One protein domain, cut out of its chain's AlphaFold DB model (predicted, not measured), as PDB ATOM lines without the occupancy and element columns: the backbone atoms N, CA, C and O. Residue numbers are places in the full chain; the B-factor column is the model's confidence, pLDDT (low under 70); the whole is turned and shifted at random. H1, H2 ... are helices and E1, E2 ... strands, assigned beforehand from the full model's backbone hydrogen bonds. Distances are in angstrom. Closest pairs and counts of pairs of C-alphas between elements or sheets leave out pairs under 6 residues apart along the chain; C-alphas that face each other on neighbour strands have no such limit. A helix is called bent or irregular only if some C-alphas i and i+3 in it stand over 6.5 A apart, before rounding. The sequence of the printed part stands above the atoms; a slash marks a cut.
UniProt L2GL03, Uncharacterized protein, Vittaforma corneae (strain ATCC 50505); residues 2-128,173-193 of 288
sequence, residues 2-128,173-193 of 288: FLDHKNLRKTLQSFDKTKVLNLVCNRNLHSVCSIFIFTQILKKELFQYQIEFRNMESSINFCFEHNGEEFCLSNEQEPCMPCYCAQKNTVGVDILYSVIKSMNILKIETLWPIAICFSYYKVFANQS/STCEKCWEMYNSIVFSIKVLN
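This is residues 2 to 128 and 173 to 193 of the 288 residues of an uncharacterized protein of Vittaforma corneae (strain ATCC 50505) (UniProt L2GL03). A strongly twisted sheet of four strands forms a wall at one end of the longest axis, with H2 and H3 side by side over one face and no named helix on the other. H4 packs on H2 and H3 and reaches away from the sheet, H5 packs on H4, and the short H1 is near H3. The printed part has 148 residues, with five named helices and four strands in the order H1 E1 H2 E2 E3 E4 H3 H4 H5; the class is mixed, helices and strands. The sheet, E2 E1 E3 E4, is mixed; the whole is compact, with a radius of gyration of the C-alphas of 15.0 A and spans of 46 by 34 by 25 A.

H1, residues 8 to 13, begins at C-alpha 8 (-42.245, 2.097, 45.167). E1 is residues 20 to 26, 19.2 A long, and H2 residues 29 to 44, 23.4 A. E2 is residues 48 to 54, 20.0 A; E3 residues 60 to 66; E4 residues 69 to 74. H3, residues 87 to 102, 21.2 A, is irregular, C-alphas 89 and 92 being 7.6 A apart, with a kink of 29 degrees near residue 94. H4, residues 108 to 128, 29.3 A, ends at (-44.270, -29.386, 33.613). H5, residues 176 to 192, 24.0 A, ends at (-64.915, -7.616, 44.770).

E2 and E1 are parallel at 25 degrees, with N 23 and O 50 2.8 A apart, within hydrogen-bond range. E1, H2 and E2 make a strand-helix-strand unit, two parallel neighbour strands with a helix between, its crossover right-handed. E1 and E3 are antiparallel, with N 24 and O 63 at 2.8 A; the hairpin E3 and E4 has N 71 and O 64 at 2.8 A. H2 and H3 on the same face make two layers with the sheet: H2 lies over E1 and E3 at a height of 8.6 A, H3 over E4. H2, H3 and H4 form a bundle, three helices at shallow tilts. H2 and H3 touch at Ser 34 and Val 93, C-alphas 5.2 A apart, and run the same way at 15 degrees. H4, the hub, touches H2 with residues 110 to 117 alone, closest C-alphas Cys 33 and Pro 113, 4.9 A. H4 and H5 touch, closest C-alphas Ile 108 and Leu 192, 6.7 A, opposite ways at a tilt of 35.4 degrees, only just steep. In H1 and H5 every O i to N i+4 pair is within range; H2 has 11 of 12, H3 10 of 12, H4 14 of 17.

The C-alphas farthest apart, those of Thr 18 and Ser 173, are 47.1 A apart. Residues 129 to 172 are not printed; C-alphas 128 and 173 are 11.7 A apart across the cut. The link E4 to H3 is long. The pLDDT is under 70 at residues 77 to 87, 122 to 128 and 173 to 174.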
ATOM      1  N   PHE A   2     -33.783  -0.270  41.907       89.31
ATOM      2  CA  PHE A   2     -34.751  -1.363  41.883       89.31
ATOM      3  C   PHE A   2     -35.973  -1.051  42.757       89.31
ATOM      4  O   PHE A   2     -35.831  -0.626  43.903       89.31
ATOM      5  N   LEU A   3     -37.168  -1.221  42.190       88.62
ATOM      6  CA  LEU A   3     -38.445  -0.933  42.838       88.62
ATOM      7  C   LEU A   3     -38.959  -2.148  43.614       88.62
ATOM      8  O   LEU A   3     -39.195  -3.185  42.999       88.62
ATOM      9  N   ASP A   4     -39.196  -1.988  44.914       87.06
ATOM     10  CA  ASP A   4     -39.735  -3.001  45.820       87.06
ATOM     11  C   ASP A   4     -41.031  -2.522  46.510       87.06
ATOM     12  O   ASP A   4     -41.517  -1.403  46.312       87.06
ATOM     13  N   HIS A   5     -41.616  -3.376  47.354       81.81
ATOM     14  CA  HIS A   5     -42.853  -3.061  48.078       81.81
ATOM     15  C   HIS A   5     -42.705  -1.916  49.100       81.81
ATOM     16  O   HIS A   5     -43.708  -1.317  49.492       81.81
ATOM     17  N   LYS A   6     -41.482  -1.603  49.550       83.25
ATOM     18  CA  LYS A   6     -41.188  -0.576  50.563       83.25
ATOM     19  C   LYS A   6     -40.919   0.785  49.932       83.25
ATOM     20  O   LYS A   6     -41.278   1.810  50.518       83.25
ATOM     21  N   ASN A   7     -40.266   0.805  48.774       87.25
ATOM     22  CA  ASN A   7     -39.772   2.018  48.144       87.25
ATOM     23  C   ASN A   7     -40.705   2.541  47.045       87.25
ATOM     24  O   ASN A   7     -40.814   3.758  46.929       87.25
ATOM     25  N   LEU A   8     -41.479   1.689  46.352       89.44
ATOM     26  CA  LEU A   8     -42.245   2.097  45.167       89.44
ATOM     27  C   LEU A   8     -43.126   3.322  45.426       89.44
ATOM     28  O   LEU A   8     -43.086   4.303  44.688       89.44
ATOM     29  N   ARG A   9     -43.904   3.293  46.510       86.19
ATOM     30  CA  ARG A   9     -44.813   4.393  46.850       86.19
ATOM     31  C   ARG A   9     -44.064   5.671  47.221       86.19
ATOM     32  O   ARG A   9     -44.459   6.743  46.778       86.19
ATOM     33  N   LYS A  10     -43.003   5.562  48.027       88.06
ATOM     34  CA  LYS A  10     -42.198   6.719  48.451       88.06
ATOM     35  C   LYS A  10     -41.518   7.373  47.250       88.06
ATOM     36  O   LYS A  10     -41.550   8.589  47.123       88.06
ATOM     37  N   THR A  11     -40.985   6.553  46.350       89.50
ATOM     38  CA  THR A  11     -40.375   6.981  45.093       89.50
ATOM     39  C   THR A  11     -41.376   7.707  44.200       89.50
ATOM     40  O   THR A  11     -41.097   8.805  43.734       89.50
ATOM     41  N   LEU A  12     -42.585   7.169  44.019       89.94
ATOM     42  CA  LEU A  12     -43.613   7.854  43.229       89.94
ATOM     43  C   LEU A  12     -44.065   9.178  43.858       89.94
ATOM     44  O   LEU A  12     -44.380  10.118  43.139       89.94
ATOM     45  N   GLN A  13     -44.092   9.285  45.188       89.62
ATOM     46  CA  GLN A  13     -44.481  10.523  45.871       89.62
ATOM     47  C   GLN A  13     -43.485  11.670  45.672       89.62
ATOM     48  O   GLN A  13     -43.894  12.825  45.758       89.62
ATOM     49  N   SER A  14     -42.210  11.376  45.403       90.06
ATOM     50  CA  SER A  14     -41.195  12.404  45.144       90.06
ATOM     51  C   SER A  14     -41.170  12.901  43.700       90.06
ATOM     52  O   SER A  14     -40.433  13.836  43.398       90.06
ATOM     53  N   PHE A  15     -41.926  12.279  42.795       92.81
ATOM     54  CA  PHE A  15     -41.882  12.631  41.381       92.81
ATOM     55  C   PHE A  15     -42.787  13.809  41.038       92.81
ATOM     56  O   PHE A  15     -43.910  13.939  41.528       92.81
ATOM     57  N   ASP A  16     -42.307  14.631  40.110       90.69
ATOM     58  CA  ASP A  16     -43.096  15.686  39.488       90.69
ATOM     59  C   ASP A  16     -44.206  15.086  38.605       90.69
ATOM     60  O   ASP A  16     -43.943  14.532  37.535       90.69
ATOM     61  N   LYS A  17     -45.456  15.221  39.063       92.81
ATOM     62  CA  LYS A  17     -46.663  14.691  38.406       92.81
ATOM     63  C   LYS A  17     -47.032  15.422  37.112       92.81
ATOM     64  O   LYS A  17     -47.873  14.930  36.365       92.81
ATOM     65  N   THR A  18     -46.432  16.584  36.844       91.56
ATOM     66  CA  THR A  18     -46.667  17.337  35.600       91.56
ATOM     67  C   THR A  18     -45.911  16.746  34.411       91.56
ATOM     68  O   THR A  18     -46.281  16.988  33.263       91.56
ATOM     69  N   LYS A  19     -44.875  15.939  34.675       92.06
ATOM     70  CA  LYS A  19     -44.078  15.276  33.644       92.06
ATOM     71  C   LYS A  19     -44.723  13.963  33.205       92.06
ATOM     72  O   LYS A  19     -45.304  13.228  34.002       92.06
ATOM     73  N   VAL A  20     -44.553  13.644  31.924       95.12
ATOM     74  CA  VAL A  20     -44.933  12.344  31.364       95.12
ATOM     75  C   VAL A  20     -43.876  11.308  31.743       95.12
ATOM     76  O   VAL A  20     -42.696  11.486  31.442       95.12
ATOM     77  N   LEU A  21     -44.293  10.214  32.381       96.19
ATOM     78  CA  LEU A  21     -43.426   9.067  32.652       96.19
ATOM     79  C   LEU A  21     -43.340   8.162  31.418       96.19
ATOM     80  O   LEU A  21     -44.345   7.602  30.979       96.19
ATOM     81  N   ASN A  22     -42.133   7.985  30.884       96.81
ATOM     82  CA  ASN A  22     -41.875   7.080  29.765       96.81
ATOM     83  C   ASN A  22     -41.487   5.700  30.302       96.81
ATOM     84  O   ASN A  22     -40.402   5.523  30.850       96.81
ATOM     85  N   LEU A  23     -42.392   4.734  30.167       98.00
ATOM     86  CA  LEU A  23     -42.231   3.374  30.667       98.00
ATOM     87  C   LEU A  23     -41.766   2.464  29.527       98.00
ATOM     88  O   LEU A  23     -42.467   2.308  28.527       98.00
ATOM     89  N   VAL A  24     -40.621   1.812  29.690       98.19
ATOM     90  CA  VAL A  24     -40.133   0.769  28.784       98.19
ATOM     91  C   VAL A  24     -40.469  -0.585  29.397       98.19
ATOM     92  O   VAL A  24     -39.931  -0.946  30.440       98.19
ATOM     93  N   CYS A  25     -41.382  -1.329  28.779       98.19
ATOM     94  CA  CYS A  25     -41.871  -2.613  29.273       98.19
ATOM     95  C   CYS A  25     -41.336  -3.779  28.437       98.19
ATOM     96  O   CYS A  25     -41.315  -3.723  27.204       98.19
ATOM     97  N   ASN A  26     -40.939  -4.858  29.109       97.12
ATOM     98  CA  ASN A  26     -40.530  -6.083  28.440       97.12
ATOM     99  C   ASN A  26     -41.748  -6.827  27.852       97.12
ATOM    100  O   ASN A  26     -42.880  -6.690  28.312       97.12
ATOM    101  N   ARG A  27     -41.535  -7.632  26.806       95.25
ATOM    102  CA  ARG A  27     -42.614  -8.267  26.017       95.25
ATOM    103  C   ARG A  27     -43.134  -9.589  26.576       95.25
ATOM    104  O   ARG A  27     -44.015 -10.207  25.982       95.25
ATOM    105  N   ASN A  28     -42.586 -10.056  27.689       92.19
ATOM    106  CA  ASN A  28     -43.020 -11.305  28.299       92.19
ATOM    107  C   ASN A  28     -44.329 -11.119  29.104       92.19
ATOM    108  O   ASN A  28     -44.721 -10.005  29.458       92.19
ATOM    109  N   LEU A  29     -45.017 -12.223  29.414       92.50
ATOM    110  CA  LEU A  29     -46.341 -12.170  30.039       92.50
ATOM    111  C   LEU A  29     -46.346 -11.456  31.399       92.50
ATOM    112  O   LEU A  29     -47.227 -10.636  31.653       92.50
ATOM    113  N   HIS A  30     -45.393 -11.770  32.281       91.56
ATOM    114  CA  HIS A  30     -45.357 -11.171  33.617       91.56
ATOM    115  C   HIS A  30     -45.080  -9.669  33.565       91.56
ATOM    116  O   HIS A  30     -45.612  -8.928  34.387       91.56
ATOM    117  N   SER A  31     -44.306  -9.213  32.582       95.69
ATOM    118  CA  SER A  31     -44.018  -7.798  32.344       95.69
ATOM    119  C   SER A  31     -45.255  -7.053  31.887       95.69
ATOM    120  O   SER A  31     -45.610  -6.038  32.482       95.69
ATOM    121  N   VAL A  32     -45.979  -7.622  30.918       96.38
ATOM    122  CA  VAL A  32     -47.267  -7.093  30.460       96.38
ATOM    123  C   VAL A  32     -48.259  -7.029  31.627       96.38
ATOM    124  O   VAL A  32     -48.872  -5.993  31.868       96.38
ATOM    125  N   CYS A  33     -48.374  -8.091  32.427       96.06
ATOM    126  CA  CYS A  33     -49.246  -8.077  33.605       96.06
ATOM    127  C   CYS A  33     -48.810  -7.015  34.629       96.06
ATOM    128  O   CYS A  33     -49.651  -6.281  35.149       96.06
ATOM    129  N   SER A  34     -47.503  -6.895  34.881       95.81
ATOM    130  CA  SER A  34     -46.936  -5.915  35.809       95.81
ATOM    131  C   SER A  34     -47.234  -4.486  35.364       95.81
ATOM    132  O   SER A  34     -47.741  -3.698  36.157       95.81
ATOM    133  N   ILE A  35     -46.990  -4.142  34.095       97.38
ATOM    134  CA  ILE A  35     -47.243  -2.785  33.609       97.38
ATOM    135  C   ILE A  35     -48.737  -2.455  33.660       97.38
ATOM    136  O   ILE A  35     -49.101  -1.362  34.084       97.38
ATOM    137  N   PHE A  36     -49.627  -3.409  33.354       96.56
ATOM    138  CA  PHE A  36     -51.070  -3.195  33.498       96.56
ATOM    139  C   PHE A  36     -51.464  -2.852  34.936       96.56
ATOM    140  O   PHE A  36     -52.218  -1.901  35.140       96.56
ATOM    141  N   ILE A  37     -50.926  -3.557  35.934       96.81
ATOM    142  CA  ILE A  37     -51.178  -3.241  37.347       96.81
ATOM    143  C   ILE A  37     -50.572  -1.877  37.706       96.81
ATOM    144  O   ILE A  37     -51.235  -1.044  38.325       96.81
ATOM    145  N   PHE A  38     -49.338  -1.613  37.272       97.12
ATOM    146  CA  PHE A  38     -48.630  -0.372  37.566       97.12
ATOM    147  C   PHE A  38     -49.344   0.863  37.004       97.12
ATOM    148  O   PHE A  38     -49.472   1.868  37.698       97.12
ATOM    149  N   THR A  39     -49.923   0.783  35.802       96.19
ATOM    150  CA  THR A  39     -50.707   1.900  35.243       96.19
ATOM    151  C   THR A  39     -51.911   2.278  36.102       96.19
ATOM    152  O   THR A  39     -52.333   3.430  36.081       96.19
ATOM    153  N   GLN A  40     -52.460   1.357  36.898       95.12
ATOM    154  CA  GLN A  40     -53.555   1.670  37.822       95.12
ATOM    155  C   GLN A  40     -53.056   2.466  39.033       95.12
ATOM    156  O   GLN A  40     -53.754   3.369  39.495       95.12
ATOM    157  N   ILE A  41     -51.826   2.199  39.488       95.19
ATOM    158  CA  ILE A  41     -51.134   3.027  40.487       95.19
ATOM    159  C   ILE A  41     -50.909   4.430  39.916       95.19
ATOM    160  O   ILE A  41     -51.303   5.412  40.540       95.19
ATOM    161  N   LEU A  42     -50.359   4.528  38.701       95.44
ATOM    162  CA  LEU A  42     -50.104   5.814  38.043       95.44
ATOM    163  C   LEU A  42     -51.383   6.636  37.850       95.44
ATOM    164  O   LEU A  42     -51.404   7.817  38.181       95.44
ATOM    165  N   LYS A  43     -52.476   6.004  37.400       94.25
ATOM    166  CA  LYS A  43     -53.794   6.650  37.276       94.25
ATOM    167  C   LYS A  43     -54.314   7.159  38.615       94.25
ATOM    168  O   LYS A  43     -54.821   8.275  38.679       94.25
ATOM    169  N   LYS A  44     -54.201   6.363  39.684       93.44
ATOM    170  CA  LYS A  44     -54.618   6.781  41.032       93.44
ATOM    171  C   LYS A  44     -53.820   7.990  41.517       93.44
ATOM    172  O   LYS A  44     -54.390   8.873  42.152       93.44
ATOM    173  N   GLU A  45     -52.528   8.010  41.219       93.25
ATOM    174  CA  GLU A  45     -51.608   9.077  41.606       93.25
ATOM    175  C   GLU A  45     -51.588  10.262  40.627       93.25
ATOM    176  O   GLU A  45     -50.885  11.235  40.894       93.25
ATOM    177  N   LEU A  46     -52.407  10.226  39.566       94.50
ATOM    178  CA  LEU A  46     -52.570  11.273  38.549       94.50
ATOM    179  C   LEU A  46     -51.321  11.534  37.689       94.50
ATOM    180  O   LEU A  46     -51.100  12.656  37.240       94.50
ATOM    181  N   PHE A  47     -50.518  10.504  37.429       96.44
ATOM    182  CA  PHE A  47     -49.406  10.601  36.483       96.44
ATOM    183  C   PHE A  47     -49.883  10.480  35.036       96.44
ATOM    184  O   PHE A  47     -50.673   9.594  34.696       96.44
ATOM    185  N   GLN A  48     -49.320  11.315  34.164       96.19
ATOM    186  CA  GLN A  48     -49.319  11.061  32.727       96.19
ATOM    187  C   GLN A  48     -48.213  10.055  32.402       96.19
ATOM    188  O   GLN A  48     -47.125  10.116  32.974       96.19
ATOM    189  N   TYR A  49     -48.479   9.120  31.494       97.50
ATOM    190  CA  TYR A  49     -47.504   8.094  31.143       97.50
ATOM    191  C   TYR A  49     -47.642   7.635  29.694       97.50
ATOM    192  O   TYR A  49     -48.722   7.690  29.104       97.50
ATOM    193  N   GLN A  50     -46.537   7.139  29.147       97.38
ATOM    194  CA  GLN A  50     -46.461   6.456  27.860       97.38
ATOM    195  C   GLN A  50     -45.768   5.110  28.050       97.38
ATOM    196  O   GLN A  50     -44.954   4.950  28.958       97.38
ATOM    197  N   ILE A  51     -46.122   4.126  27.223       98.31
ATOM    198  CA  ILE A  51     -45.574   2.770  27.309       98.31
ATOM    199  C   ILE A  51     -44.971   2.403  25.964       98.31
ATOM    200  O   ILE A  51     -45.645   2.472  24.938       98.31
ATOM    201  N   GLU A  52     -43.730   1.938  25.995       97.88
ATOM    202  CA  GLU A  52     -43.046   1.345  24.859       97.88
ATOM    203  C   GLU A  52     -42.663  -0.104  25.174       97.88
ATOM    204  O   GLU A  52     -42.112  -0.394  26.234       97.88
ATOM    205  N   PHE A  53     -42.928  -1.025  24.246       97.75
ATOM    206  CA  PHE A  53     -42.594  -2.440  24.416       97.75
ATOM    207  C   PHE A  53     -41.286  -2.813  23.713       97.75
ATOM    208  O   PHE A  53     -41.222  -2.862  22.477       97.75
ATOM    209  N   ARG A  54     -40.270  -3.200  24.488       96.56
ATOM    210  CA  ARG A  54     -38.943  -3.602  23.992       96.56
ATOM    211  C   ARG A  54     -38.564  -5.004  24.464       96.56
ATOM    212  O   ARG A  54     -39.127  -5.523  25.420       96.56
ATOM    213  N   ASN A  55     -37.603  -5.620  23.781       95.25
ATOM    214  CA  ASN A  55     -36.950  -6.815  24.307       95.25
ATOM    215  C   ASN A  55     -35.915  -6.364  25.337       95.25
ATOM    216  O   ASN A  55     -34.982  -5.642  24.990       95.25
ATOM    217  N   MET A  56     -36.107  -6.770  26.587       93.69
ATOM    218  CA  MET A  56     -35.201  -6.494  27.703       93.69
ATOM    219  C   MET A  56     -34.745  -7.823  28.314       93.69
ATOM    220  O   MET A  56     -35.259  -8.886  27.950       93.69
ATOM    221  N   GLU A  57     -33.813  -7.773  29.264       92.31
ATOM    222  CA  GLU A  57     -33.443  -8.946  30.057       92.31
ATOM    223  C   GLU A  57     -34.683  -9.603  30.682       92.31
ATOM    224  O   GLU A  57     -35.598  -8.916  31.138       92.31
ATOM    225  N   SER A  58     -34.753 -10.939  30.673       86.50
ATOM    226  CA  SER A  58     -35.972 -11.680  31.036       86.50
ATOM    227  C   SER A  58     -36.439 -11.460  32.473       86.50
ATOM    228  O   SER A  58     -37.605 -11.709  32.767       86.50
ATOM    229  N   SER A  59     -35.538 -11.033  33.356       89.25
ATOM    230  CA  SER A  59     -35.832 -10.680  34.742       89.25
ATOM    231  C   SER A  59     -36.371  -9.262  34.903       89.25
ATOM    232  O   SER A  59     -36.984  -8.967  35.921       89.25
ATOM    233  N   ILE A  60     -36.180  -8.373  33.930       92.81
ATOM    234  CA  ILE A  60     -36.660  -6.996  34.015       92.81
ATOM    235  C   ILE A  60     -38.085  -6.931  33.470       92.81
ATOM    236  O   ILE A  60     -38.339  -7.281  32.313       92.81
ATOM    237  N   ASN A  61     -39.005  -6.435  34.301       94.38
ATOM    238  CA  ASN A  61     -40.415  -6.316  33.943       94.38
ATOM    239  C   ASN A  61     -40.661  -5.026  33.155       94.38
ATOM    240  O   ASN A  61     -41.221  -5.025  32.056       94.38
ATOM    241  N   PHE A  62     -40.243  -3.904  33.731       97.12
ATOM    242  CA  PHE A  62     -40.228  -2.606  33.070       97.12
ATOM    243  C   PHE A  62     -39.246  -1.669  33.771       97.12
ATOM    244  O   PHE A  62     -38.966  -1.840  34.961       97.12
ATOM    245  N   CYS A  63     -38.788  -0.655  33.046       97.12
ATOM    246  CA  CYS A  63     -38.009   0.453  33.583       97.12
ATOM    247  C   CYS A  63     -38.594   1.797  33.148       97.12
ATOM    248  O   CYS A  63     -39.362   1.875  32.188       97.12
ATOM    249  N   PHE A  64     -38.238   2.859  33.855       95.88
ATOM    250  CA  PHE A  64     -38.517   4.234  33.463       95.88
ATOM    251  C   PHE A  64     -37.474   5.173  34.060       95.88
ATOM    252  O   PHE A  64     -36.881   4.863  35.089       95.88
ATOM    253  N   GLU A  65     -37.267   6.328  33.438       93.31
ATOM    254  CA  GLU A  65     -36.318   7.333  33.918       93.31
ATOM    255  C   GLU A  65     -37.051   8.514  34.567       93.31
ATOM    256  O   GLU A  65     -38.077   8.981  34.062       93.31
ATOM    257  N   HIS A  66     -36.520   9.019  35.679       90.12
ATOM    258  CA  HIS A  66     -36.953  10.275  36.281       90.12
ATOM    259  C   HIS A  66     -35.744  11.055  36.807       90.12
ATOM    260  O   HIS A  66     -34.975  10.543  37.610       90.12
ATOM    261  N   ASN A  67     -35.586  12.309  36.366       89.06
ATOM    262  CA  ASN A  67     -34.473  13.197  36.739       89.06
ATOM    263  C   ASN A  67     -33.072  12.568  36.549       89.06
ATOM    264  O   ASN A  67     -32.189  12.777  37.376       89.06
ATOM    265  N   GLY A  68     -32.867  11.811  35.464       89.62
ATOM    266  CA  GLY A  68     -31.590  11.151  35.161       89.62
ATOM    267  C   GLY A  68     -31.343   9.852  35.934       89.62
ATOM    268  O   GLY A  68     -30.303   9.226  35.748       89.62
ATOM    269  N   GLU A  69     -32.283   9.426  36.781       93.06
ATOM    270  CA  GLU A  69     -32.226   8.140  37.473       93.06
ATOM    271  C   GLU A  69     -33.166   7.129  36.813       93.06
ATOM    272  O   GLU A  69     -34.351   7.396  36.605       93.06
ATOM    273  N   GLU A  70     -32.646   5.940  36.508       94.38
ATOM    274  CA  GLU A  70     -33.447   4.822  36.010       94.38
ATOM    275  C   GLU A  70     -34.057   4.036  37.175       94.38
ATOM    276  O   GLU A  70     -33.374   3.683  38.139       94.38
ATOM    277  N   PHE A  71     -35.339   3.704  37.074       95.00
ATOM    278  CA  PHE A  71     -36.099   2.907  38.027       95.00
ATOM    279  C   PHE A  71     -36.619   1.656  37.335       95.00
ATOM    280  O   PHE A  71     -37.305   1.763  36.325       95.00
ATOM    281  N   CYS A  72     -36.347   0.479  37.892       95.19
ATOM    282  CA  CYS A  72     -36.728  -0.794  37.290       95.19
ATOM    283  C   CYS A  72     -37.498  -1.673  38.271       95.19
ATOM    284  O   CYS A  72     -37.070  -1.889  39.408       95.19
ATOM    285  N   LEU A  73     -38.610  -2.240  37.809       94.56
ATOM    286  CA  LEU A  73     -39.243  -3.378  38.462       94.56
ATOM    287  C   LEU A  73     -38.624  -4.655  37.890       94.56
ATOM    288  O   LEU A  73     -38.665  -4.874  36.678       94.56
ATOM    289  N   SER A  74     -38.058  -5.492  38.757       91.31
ATOM    290  CA  SER A  74     -37.374  -6.724  38.363       91.31
ATOM    291  C   SER A  74     -37.829  -7.901  39.210       91.31
ATOM    292  O   SER A  74     -38.153  -7.772  40.390       91.31
ATOM    293  N   ASN A  75     -37.810  -9.055  38.569       86.81
ATOM    294  CA  ASN A  75     -38.082 -10.368  39.107       86.81
ATOM    295  C   ASN A  75     -36.888 -10.996  39.856       86.81
ATOM    296  O   ASN A  75     -37.020 -12.061  40.455       86.81
ATOM    297  N   GLU A  76     -35.719 -10.350  39.830       81.62
ATOM    298  CA  GLU A  76     -34.525 -10.774  40.580       81.62
ATOM    299  C   GLU A  76     -34.518 -10.316  42.041       81.62
ATOM    300  O   GLU A  76     -33.681 -10.766  42.825       81.62
ATOM    301  N   GLN A  77     -35.435  -9.425  42.418       65.94
ATOM    302  CA  GLN A  77     -35.472  -8.877  43.766       65.94
ATOM    303  C   GLN A  77     -35.946  -9.919  44.784       65.94
ATOM    304  O   GLN A  77     -37.043 -10.455  44.685       65.94
ATOM    305  N   GLU A  78     -35.084 -10.158  45.772       56.53
ATOM    306  CA  GLU A  78     -35.212 -11.110  46.878       56.53
ATOM    307  C   GLU A  78     -35.562 -12.557  46.472       56.53
ATOM    308  O   GLU A  78     -36.730 -12.904  46.264       56.53
ATOM    309  N   PRO A  79     -34.583 -13.485  46.497       46.62
ATOM    310  CA  PRO A  79     -34.902 -14.890  46.646       46.62
ATOM    311  C   PRO A  79     -35.512 -15.066  48.035       46.62
ATOM    312  O   PRO A  79     -34.835 -15.249  49.044       46.62
ATOM    313  N   CYS A  80     -36.836 -15.039  48.089       43.06
ATOM    314  CA  CYS A  80     -37.549 -15.827  49.064       43.06
ATOM    315  C   CYS A  80     -36.897 -17.228  49.087       43.06
ATOM    316  O   CYS A  80     -36.957 -17.948  48.088       43.06
ATOM    317  N   MET A  81     -36.254 -17.566  50.212       41.62
ATOM    318  CA  MET A  81     -35.852 -18.912  50.653       41.62
ATOM    319  C   MET A  81     -36.658 -20.036  49.982       41.62
ATOM    320  O   MET A  81     -37.867 -19.896  49.784       41.62
ATOM    321  N   PRO A  82     -35.998 -21.144  49.617       45.66
ATOM    322  CA  PRO A  82     -36.139 -21.795  48.322       45.66
ATOM    323  C   PRO A  82     -37.591 -22.184  48.022       45.66
ATOM    324  O   PRO A  82     -38.069 -23.246  48.410       45.66
ATOM    325  N   CYS A  83     -38.295 -21.340  47.269       49.47
ATOM    326  CA  CYS A  83     -39.443 -21.800  46.500       49.47
ATOM    327  C   CYS A  83     -38.917 -22.374  45.186       49.47
ATOM    328  O   CYS A  83     -38.402 -21.652  44.335       49.47
ATOM    329  N   TYR A  84     -39.063 -23.688  45.029       52.12
ATOM    330  CA  TYR A  84     -38.813 -24.409  43.771       52.12
ATOM    331  C   TYR A  84     -39.908 -24.175  42.725       52.12
ATOM    332  O   TYR A  84     -39.773 -24.502  41.550       52.12
ATOM    333  N   CYS A  85     -41.013 -23.592  43.161       59.25
ATOM    334  CA  CYS A  85     -42.071 -23.086  42.320       59.25
ATOM    335  C   CYS A  85     -41.529 -21.900  41.490       59.25
ATOM    336  O   CYS A  85     -40.713 -21.132  41.983       59.25
ATOM    337  N   ALA A  86     -41.969 -21.721  40.236       58.88
ATOM    338  CA  ALA A  86     -41.454 -20.719  39.279       58.88
ATOM    339  C   ALA A  86     -41.711 -19.229  39.657       58.88
ATOM    340  O   ALA A  86     -41.950 -18.389  38.792       58.88
ATOM    341  N   GLN A  87     -41.682 -18.897  40.954       61.38
ATOM    342  CA  GLN A  87     -41.917 -17.587  41.561       61.38
ATOM    343  C   GLN A  87     -41.035 -16.489  41.009       61.38
ATOM    344  O   GLN A  87     -41.489 -15.354  40.995       61.38
ATOM    345  N   LYS A  88     -39.821 -16.804  40.539       71.38
ATOM    346  CA  LYS A  88     -38.936 -15.780  39.974       71.38
ATOM    347  C   LYS A  88     -39.684 -14.941  38.940       71.38
ATOM    348  O   LYS A  88     -39.636 -13.732  39.014       71.38
ATOM    349  N   ASN A  89     -40.509 -15.555  38.092       78.56
ATOM    350  CA  ASN A  89     -41.252 -14.827  37.064       78.56
ATOM    351  C   ASN A  89     -42.444 -13.996  37.582       78.56
ATOM    352  O   ASN A  89     -42.998 -13.215  36.815       78.56
ATOM    353  N   THR A  90     -42.883 -14.172  38.832       83.25
ATOM    354  CA  THR A  90     -44.064 -13.487  39.387       83.25
ATOM    355  C   THR A  90     -43.727 -12.397  40.401       83.25
ATOM    356  O   THR A  90     -44.607 -11.595  40.698       83.25
ATOM    357  N   VAL A  91     -42.478 -12.293  40.872       85.19
ATOM    358  CA  VAL A  91     -42.053 -11.345  41.923       85.19
ATOM    359  C   VAL A  91     -42.535  -9.913  41.665       85.19
ATOM    360  O   VAL A  91     -43.114  -9.291  42.553       85.19
ATOM    361  N   GLY A  92     -42.367  -9.381  40.451       89.69
ATOM    362  CA  GLY A  92     -42.814  -8.021  40.139       89.69
ATOM    363  C   GLY A  92     -44.335  -7.845  40.226       89.69
ATOM    364  O   GLY A  92     -44.813  -6.817  40.705       89.69
ATOM    365  N   VAL A  93     -45.110  -8.864  39.843       91.56
ATOM    366  CA  VAL A  93     -46.572  -8.862  40.024       91.56
ATOM    367  C   VAL A  93     -46.933  -8.923  41.509       91.56
ATOM    368  O   VAL A  93     -47.853  -8.224  41.931       91.56
ATOM    369  N   ASP A  94     -46.189  -9.682  42.312       87.75
ATOM    370  CA  ASP A  94     -46.408  -9.824  43.756       87.75
ATOM    371  C   ASP A  94     -46.122  -8.506  44.503       87.75
ATOM    372  O   ASP A  94     -46.909  -8.084  45.362       87.75
ATOM    373  N   ILE A  95     -45.036  -7.814  44.131       90.38
ATOM    374  CA  ILE A  95     -44.692  -6.472  44.624       90.38
ATOM    375  C   ILE A  95     -45.843  -5.507  44.329       90.38
ATOM    376  O   ILE A  95     -46.359  -4.848  45.235       90.38
ATOM    377  N   LEU A  96     -46.292  -5.456  43.073       94.31
ATOM    378  CA  LEU A  96     -47.358  -4.548  42.664       94.31
ATOM    379  C   LEU A  96     -48.697  -4.890  43.321       94.31
ATOM    380  O   LEU A  96     -49.398  -3.977  43.754       94.31
ATOM    381  N   TYR A  97     -49.032  -6.176  43.459       92.38
ATOM    382  CA  TYR A  97     -50.230  -6.625  44.168       92.38
ATOM    383  C   TYR A  97     -50.229  -6.157  45.632       92.38
ATOM    384  O   TYR A  97     -51.227  -5.633  46.135       92.38
ATOM    385  N   SER A  98     -49.084  -6.277  46.304       90.00
ATOM    386  CA  SER A  98     -48.913  -5.812  47.683       90.00
ATOM    387  C   SER A  98     -49.105  -4.297  47.791       90.00
ATOM    388  O   SER A  98     -49.813  -3.816  48.681       90.00
ATOM    389  N   VAL A  99     -48.550  -3.535  46.842       92.44
ATOM    390  CA  VAL A  99     -48.680  -2.073  46.811       92.44
ATOM    391  C   VAL A  99     -50.126  -1.644  46.564       92.44
ATOM    392  O   VAL A  99     -50.652  -0.866  47.362       92.44
ATOM    393  N   ILE A 100     -50.819  -2.181  45.551       93.38
ATOM    394  CA  ILE A 100     -52.220  -1.804  45.279       93.38
ATOM    395  C   ILE A 100     -53.153  -2.151  46.445       93.38
ATOM    396  O   ILE A 100     -54.091  -1.399  46.722       93.38
ATOM    397  N   LYS A 101     -52.875  -3.249  47.163       90.94
ATOM    398  CA  LYS A 101     -53.620  -3.640  48.362       90.94
ATOM    399  C   LYS A 101     -53.386  -2.638  49.494       90.94
ATOM    400  O   LYS A 101     -54.350  -2.166  50.087       90.94
ATOM    401  N   SER A 102     -52.133  -2.236  49.733       90.56
ATOM    402  CA  SER A 102     -51.791  -1.218  50.742       90.56
ATOM    403  C   SER A 102     -52.358   0.175  50.427       90.56
ATOM    404  O   SER A 102     -52.636   0.960  51.331       90.56
ATOM    405  N   MET A 103     -52.552   0.480  49.142       90.19
ATOM    406  CA  MET A 103     -53.142   1.733  48.665       90.19
ATOM    407  C   MET A 103     -54.676   1.696  48.614       90.19
ATOM    408  O   MET A 103     -55.289   2.703  48.260       90.19
ATOM    409  N   ASN A 104     -55.297   0.559  48.952       90.44
ATOM    410  CA  ASN A 104     -56.739   0.332  48.861       90.44
ATOM    411  C   ASN A 104     -57.323   0.686  47.476       90.44
ATOM    412  O   ASN A 104     -58.368   1.327  47.360       90.44
ATOM    413  N   ILE A 105     -56.613   0.306  46.408       91.62
ATOM    414  CA  ILE A 105     -57.032   0.536  45.013       91.62
ATOM    415  C   ILE A 105     -57.256  -0.759  44.238       91.62
ATOM    416  O   ILE A 105     -57.279  -0.757  43.007       91.62
ATOM    417  N   LEU A 106     -57.414  -1.866  44.956       91.25
ATOM    418  CA  LEU A 106     -57.685  -3.159  44.357       91.25
ATOM    419  C   LEU A 106     -59.062  -3.145  43.682       91.25
ATOM    420  O   LEU A 106     -60.078  -2.871  44.319       91.25
ATOM    421  N   LYS A 107     -59.082  -3.442  42.384       90.00
ATOM    422  CA  LYS A 107     -60.296  -3.562  41.569       90.00
ATOM    423  C   LYS A 107     -60.231  -4.793  40.670       90.00
ATOM    424  O   LYS A 107     -59.169  -5.403  40.505       90.00
ATOM    425  N   ILE A 108     -61.353  -5.151  40.054       87.81
ATOM    426  CA  ILE A 108     -61.437  -6.338  39.197       87.81
ATOM    427  C   ILE A 108     -60.480  -6.253  37.993       87.81
ATOM    428  O   ILE A 108     -59.861  -7.247  37.619       87.81
ATOM    429  N   GLU A 109     -60.255  -5.044  37.473       86.25
ATOM    430  CA  GLU A 109     -59.345  -4.756  36.361       86.25
ATOM    431  C   GLU A 109     -57.873  -4.973  36.739       86.25
ATOM    432  O   GLU A 109     -57.063  -5.302  35.878       86.25
ATOM    433  N   THR A 110     -57.519  -4.817  38.022       90.81
ATOM    434  CA  THR A 110     -56.175  -5.153  38.532       90.81
ATOM    435  C   THR A 110     -56.032  -6.628  38.879       90.81
ATOM    436  O   THR A 110     -54.952  -7.190  38.722       90.81
ATOM    437  N   LEU A 111     -57.112  -7.270  39.331       90.50
ATOM    438  CA  LEU A 111     -57.093  -8.681  39.708       90.50
ATOM    439  C   LEU A 111     -56.920  -9.601  38.504       90.50
ATOM    440  O   LEU A 111     -56.292 -10.648  38.633       90.50
ATOM    441  N   TRP A 112     -57.446  -9.225  37.338       92.69
ATOM    442  CA  TRP A 112     -57.355 -10.073  36.156       92.69
ATOM    443  C   TRP A 112     -55.914 -10.287  35.654       92.69
ATOM    444  O   TRP A 112     -55.516 -11.445  35.534       92.69
ATOM    445  N   PRO A 113     -55.075  -9.247  35.458       93.94
ATOM    446  CA  PRO A 113     -53.653  -9.433  35.153       93.94
ATOM    447  C   PRO A 113     -52.903 -10.273  36.196       93.94
ATOM    448  O   PRO A 113     -52.056 -11.090  35.838       93.94
ATOM    449  N   ILE A 114     -53.237 -10.118  37.484       91.56
ATOM    450  CA  ILE A 114     -52.645 -10.920  38.567       91.56
ATOM    451  C   ILE A 114     -53.037 -12.392  38.403       91.56
ATOM    452  O   ILE A 114     -52.171 -13.264  38.416       91.56
ATOM    453  N   ALA A 115     -54.325 -12.669  38.187       89.62
ATOM    454  CA  ALA A 115     -54.843 -14.015  37.978       89.62
ATOM    455  C   ALA A 115     -54.261 -14.675  36.716       89.62
ATOM    456  O   ALA A 115     -53.925 -15.860  36.760       89.62
ATOM    457  N   ILE A 116     -54.086 -13.927  35.618       90.56
ATOM    458  CA  ILE A 116     -53.424 -14.408  34.394       90.56
ATOM    459  C   ILE A 116     -51.979 -14.807  34.691       90.56
ATOM    460  O   ILE A 116     -51.590 -15.937  34.398       90.56
ATOM    461  N   CYS A 117     -51.191 -13.897  35.277       89.31
ATOM    462  CA  CYS A 117     -49.780 -14.146  35.568       89.31
ATOM    463  C   CYS A 117     -49.617 -15.360  36.492       89.31
ATOM    464  O   CYS A 117     -48.838 -16.272  36.206       89.31
ATOM    465  N   PHE A 118     -50.425 -15.408  37.554       82.44
ATOM    466  CA  PHE A 118     -50.435 -16.512  38.502       82.44
ATOM    467  C   PHE A 118     -50.794 -17.836  37.817       82.44
ATOM    468  O   PHE A 118     -50.064 -18.815  37.953       82.44
ATOM    469  N   SER A 119     -51.870 -17.865  37.023       80.50
ATOM    470  CA  SER A 119     -52.298 -19.075  36.307       80.50
ATOM    471  C   SER A 119     -51.225 -19.565  35.347       80.50
ATOM    472  O   SER A 119     -50.891 -20.744  35.357       80.50
ATOM    473  N   TYR A 120     -50.639 -18.668  34.555       82.56
ATOM    474  CA  TYR A 120     -49.635 -19.044  33.570       82.56
ATOM    475  C   TYR A 120     -48.406 -19.676  34.228       82.56
ATOM    476  O   TYR A 120     -48.022 -20.790  33.889       82.56
ATOM    477  N   TYR A 121     -47.808 -19.014  35.219       76.25
ATOM    478  CA  TYR A 121     -46.564 -19.508  35.812       76.25
ATOM    479  C   TYR A 121     -46.760 -20.600  36.867       76.25
ATOM    480  O   TYR A 121     -45.793 -21.284  37.186       76.25
ATOM    481  N   LYS A 122     -47.968 -20.805  37.408       65.88
ATOM    482  CA  LYS A 122     -48.234 -21.869  38.395       65.88
ATOM    483  C   LYS A 122     -48.886 -23.101  37.790       65.88
ATOM    484  O   LYS A 122     -48.423 -24.204  38.067       65.88
ATOM    485  N   VAL A 123     -49.892 -22.943  36.926       56.56
ATOM    486  CA  VAL A 123     -50.552 -24.086  36.272       56.56
ATOM    487  C   VAL A 123     -49.585 -24.774  35.312       56.56
ATOM    488  O   VAL A 123     -49.451 -25.996  35.360       56.56
ATOM    489  N   PHE A 124     -48.841 -24.017  34.497       48.78
ATOM    490  CA  PHE A 124     -47.906 -24.629  33.549       48.78
ATOM    491  C   PHE A 124     -46.626 -25.144  34.213       48.78
ATOM    492  O   PHE A 124     -46.150 -26.207  33.817       48.78
ATOM    493  N   ALA A 125     -46.097 -24.470  35.243       46.72
ATOM    494  CA  ALA A 125     -44.901 -24.955  35.937       46.72
ATOM    495  C   ALA A 125     -45.180 -26.243  36.724       46.72
ATOM    496  O   ALA A 125     -44.434 -27.209  36.566       46.72
ATOM    497  N   ASN A 126     -46.283 -26.315  37.481       47.88
ATOM    498  CA  ASN A 126     -46.629 -27.533  38.221       47.88
ATOM    499  C   ASN A 126     -46.906 -28.696  37.256       47.88
ATOM    500  O   ASN A 126     -46.381 -29.787  37.451       47.88
ATOM    501  N   GLN A 127     -47.618 -28.464  36.150       44.69
ATOM    502  CA  GLN A 127     -47.831 -29.515  35.151       44.69
ATOM    503  C   GLN A 127     -46.535 -29.932  34.427       44.69
ATOM    504  O   GLN A 127     -46.396 -31.105  34.097       44.69
ATOM    505  N   SER A 128     -45.570 -29.027  34.207       38.78
ATOM    506  CA  SER A 128     -44.270 -29.386  33.613       38.78
ATOM    507  C   SER A 128     -43.359 -30.182  34.556       38.78
ATOM    508  O   SER A 128     -42.618 -31.048  34.090       38.78
ATOM    509  N   SER A 173     -47.556 -29.240  46.024       57.00
ATOM    510  CA  SER A 173     -46.546 -28.803  45.039       57.00
ATOM    511  C   SER A 173     -46.197 -27.316  45.091       57.00
ATOM    512  O   SER A 173     -45.316 -26.850  44.366       57.00
ATOM    513  N   THR A 174     -46.887 -26.547  45.929       63.03
ATOM    514  CA  THR A 174     -46.802 -25.086  45.955       63.03
ATOM    515  C   THR A 174     -46.275 -24.636  47.311       63.03
ATOM    516  O   THR A 174     -46.795 -25.045  48.342       63.03
ATOM    517  N   CYS A 175     -45.249 -23.778  47.337       72.75
ATOM    518  CA  CYS A 175     -44.756 -23.269  48.619       72.75
ATOM    519  C   CYS A 175     -45.836 -22.454  49.347       72.75
ATOM    520  O   CYS A 175     -46.727 -21.872  48.719       72.75
ATOM    521  N   GLU A 176     -45.699 -22.349  50.666       75.88
ATOM    522  CA  GLU A 176     -46.636 -21.637  51.538       75.88
ATOM    523  C   GLU A 176     -46.937 -20.215  51.043       75.88
ATOM    524  O   GLU A 176     -48.096 -19.872  50.849       75.88
ATOM    525  N   LYS A 177     -45.917 -19.429  50.677       74.75
ATOM    526  CA  LYS A 177     -46.111 -18.061  50.157       74.75
ATOM    527  C   LYS A 177     -46.932 -18.000  48.868       74.75
ATOM    528  O   LYS A 177     -47.751 -17.104  48.684       74.75
ATOM    529  N   CYS A 178     -46.714 -18.938  47.949       75.12
ATOM    530  CA  CYS A 178     -47.517 -19.015  46.728       75.12
ATOM    531  C   CYS A 178     -48.968 -19.370  47.039       75.12
ATOM    532  O   CYS A 178     -49.880 -18.853  46.397       75.12
ATOM    533  N   TRP A 179     -49.170 -20.263  48.007       77.69
ATOM    534  CA  TRP A 179     -50.491 -20.673  48.455       77.69
ATOM    535  C   TRP A 179     -51.226 -19.534  49.169       77.69
ATOM    536  O   TRP A 179     -52.401 -19.284  48.904       77.69
ATOM    537  N   GLU A 180     -50.532 -18.776  50.014       81.44
ATOM    538  CA  GLU A 180     -51.046 -17.557  50.639       81.44
ATOM    539  C   GLU A 180     -51.444 -16.515  49.595       81.44
ATOM    540  O   GLU A 180     -52.541 -15.953  49.664       81.44
ATOM    541  N   MET A 181     -50.592 -16.286  48.591       80.81
ATOM    542  CA  MET A 181     -50.901 -15.367  47.502       80.81
ATOM    543  C   MET A 181     -52.139 -15.828  46.726       80.81
ATOM    544  O   MET A 181     -53.050 -15.032  46.505       80.81
ATOM    545  N   TYR A 182     -52.206 -17.110  46.366       81.56
ATOM    546  CA  TYR A 182     -53.363 -17.701  45.703       81.56
ATOM    547  C   TYR A 182     -54.653 -17.478  46.496       81.56
ATOM    548  O   TYR A 182     -55.616 -16.923  45.968       81.56
ATOM    549  N   ASN A 183     -54.657 -17.831  47.783       83.75
ATOM    550  CA  ASN A 183     -55.820 -17.646  48.648       83.75
ATOM    551  C   ASN A 183     -56.201 -16.169  48.774       83.75
ATOM    552  O   ASN A 183     -57.382 -15.833  48.746       83.75
ATOM    553  N   SER A 184     -55.211 -15.278  48.852       87.19
ATOM    554  CA  SER A 184     -55.409 -13.828  48.876       87.19
ATOM    555  C   SER A 184     -56.067 -13.319  47.586       87.19
ATOM    556  O   SER A 184     -56.981 -12.494  47.658       87.19
ATOM    557  N   ILE A 185     -55.664 -13.826  46.414       85.88
ATOM    558  CA  ILE A 185     -56.279 -13.496  45.118       85.88
ATOM    559  C   ILE A 185     -57.718 -14.017  45.064       85.88
ATOM    560  O   ILE A 185     -58.635 -13.247  44.783       85.88
ATOM    561  N   VAL A 186     -57.932 -15.301  45.373       85.94
ATOM    562  CA  VAL A 186     -59.263 -15.935  45.368       85.94
ATOM    563  C   VAL A 186     -60.214 -15.208  46.317       85.94
ATOM    564  O   VAL A 186     -61.351 -14.918  45.951       85.94
ATOM    565  N   PHE A 187     -59.750 -14.876  47.523       88.19
ATOM    566  CA  PHE A 187     -60.522 -14.101  48.489       88.19
ATOM    567  C   PHE A 187     -60.873 -12.715  47.942       88.19
ATOM    568  O   PHE A 187     -62.037 -12.328  47.961       88.19
ATOM    569  N   SER A 188     -59.892 -11.995  47.393       88.62
ATOM    570  CA  SER A 188     -60.113 -10.657  46.836       88.62
ATOM    571  C   SER A 188     -61.109 -10.666  45.679       88.62
ATOM    572  O   SER A 188     -61.953  -9.780  45.590       88.62
ATOM    573  N   ILE A 189     -61.055 -11.693  44.827       86.56
ATOM    574  CA  ILE A 189     -62.036 -11.906  43.762       86.56
ATOM    575  C   ILE A 189     -63.431 -12.110  44.355       86.56
ATOM    576  O   ILE A 189     -64.361 -11.433  43.934       86.56
ATOM    577  N   LYS A 190     -63.587 -12.990  45.352       85.62
ATOM    578  CA  LYS A 190     -64.888 -13.235  46.000       85.62
ATOM    579  C   LYS A 190     -65.475 -11.976  46.640       85.62
ATOM    580  O   LYS A 190     -66.683 -11.787  46.584       85.62
ATOM    581  N   VAL A 191     -64.635 -11.129  47.234       86.12
ATOM    582  CA  VAL A 191     -65.065  -9.878  47.879       86.12
ATOM    583  C   VAL A 191     -65.451  -8.806  46.859       86.12
ATOM    584  O   VAL A 191     -66.415  -8.080  47.077       86.12
ATOM    585  N   LEU A 192     -64.704  -8.680  45.758       83.44
ATOM    586  CA  LEU A 192     -64.915  -7.616  44.770       83.44
ATOM    587  C   LEU A 192     -65.947  -7.968  43.693       83.44
ATOM    588  O   LEU A 192     -66.446  -7.073  43.009       83.44
ATOM    589  N   ASN A 193     -66.254  -9.251  43.508       76.44
ATOM    590  CA  ASN A 193     -67.133  -9.702  42.443       76.44
ATOM    591  C   ASN A 193     -68.609  -9.661  42.872       76.44
ATOM    592  O   ASN A 193     -69.200 -10.665  43.262       76.44
TER     593      ASN A 193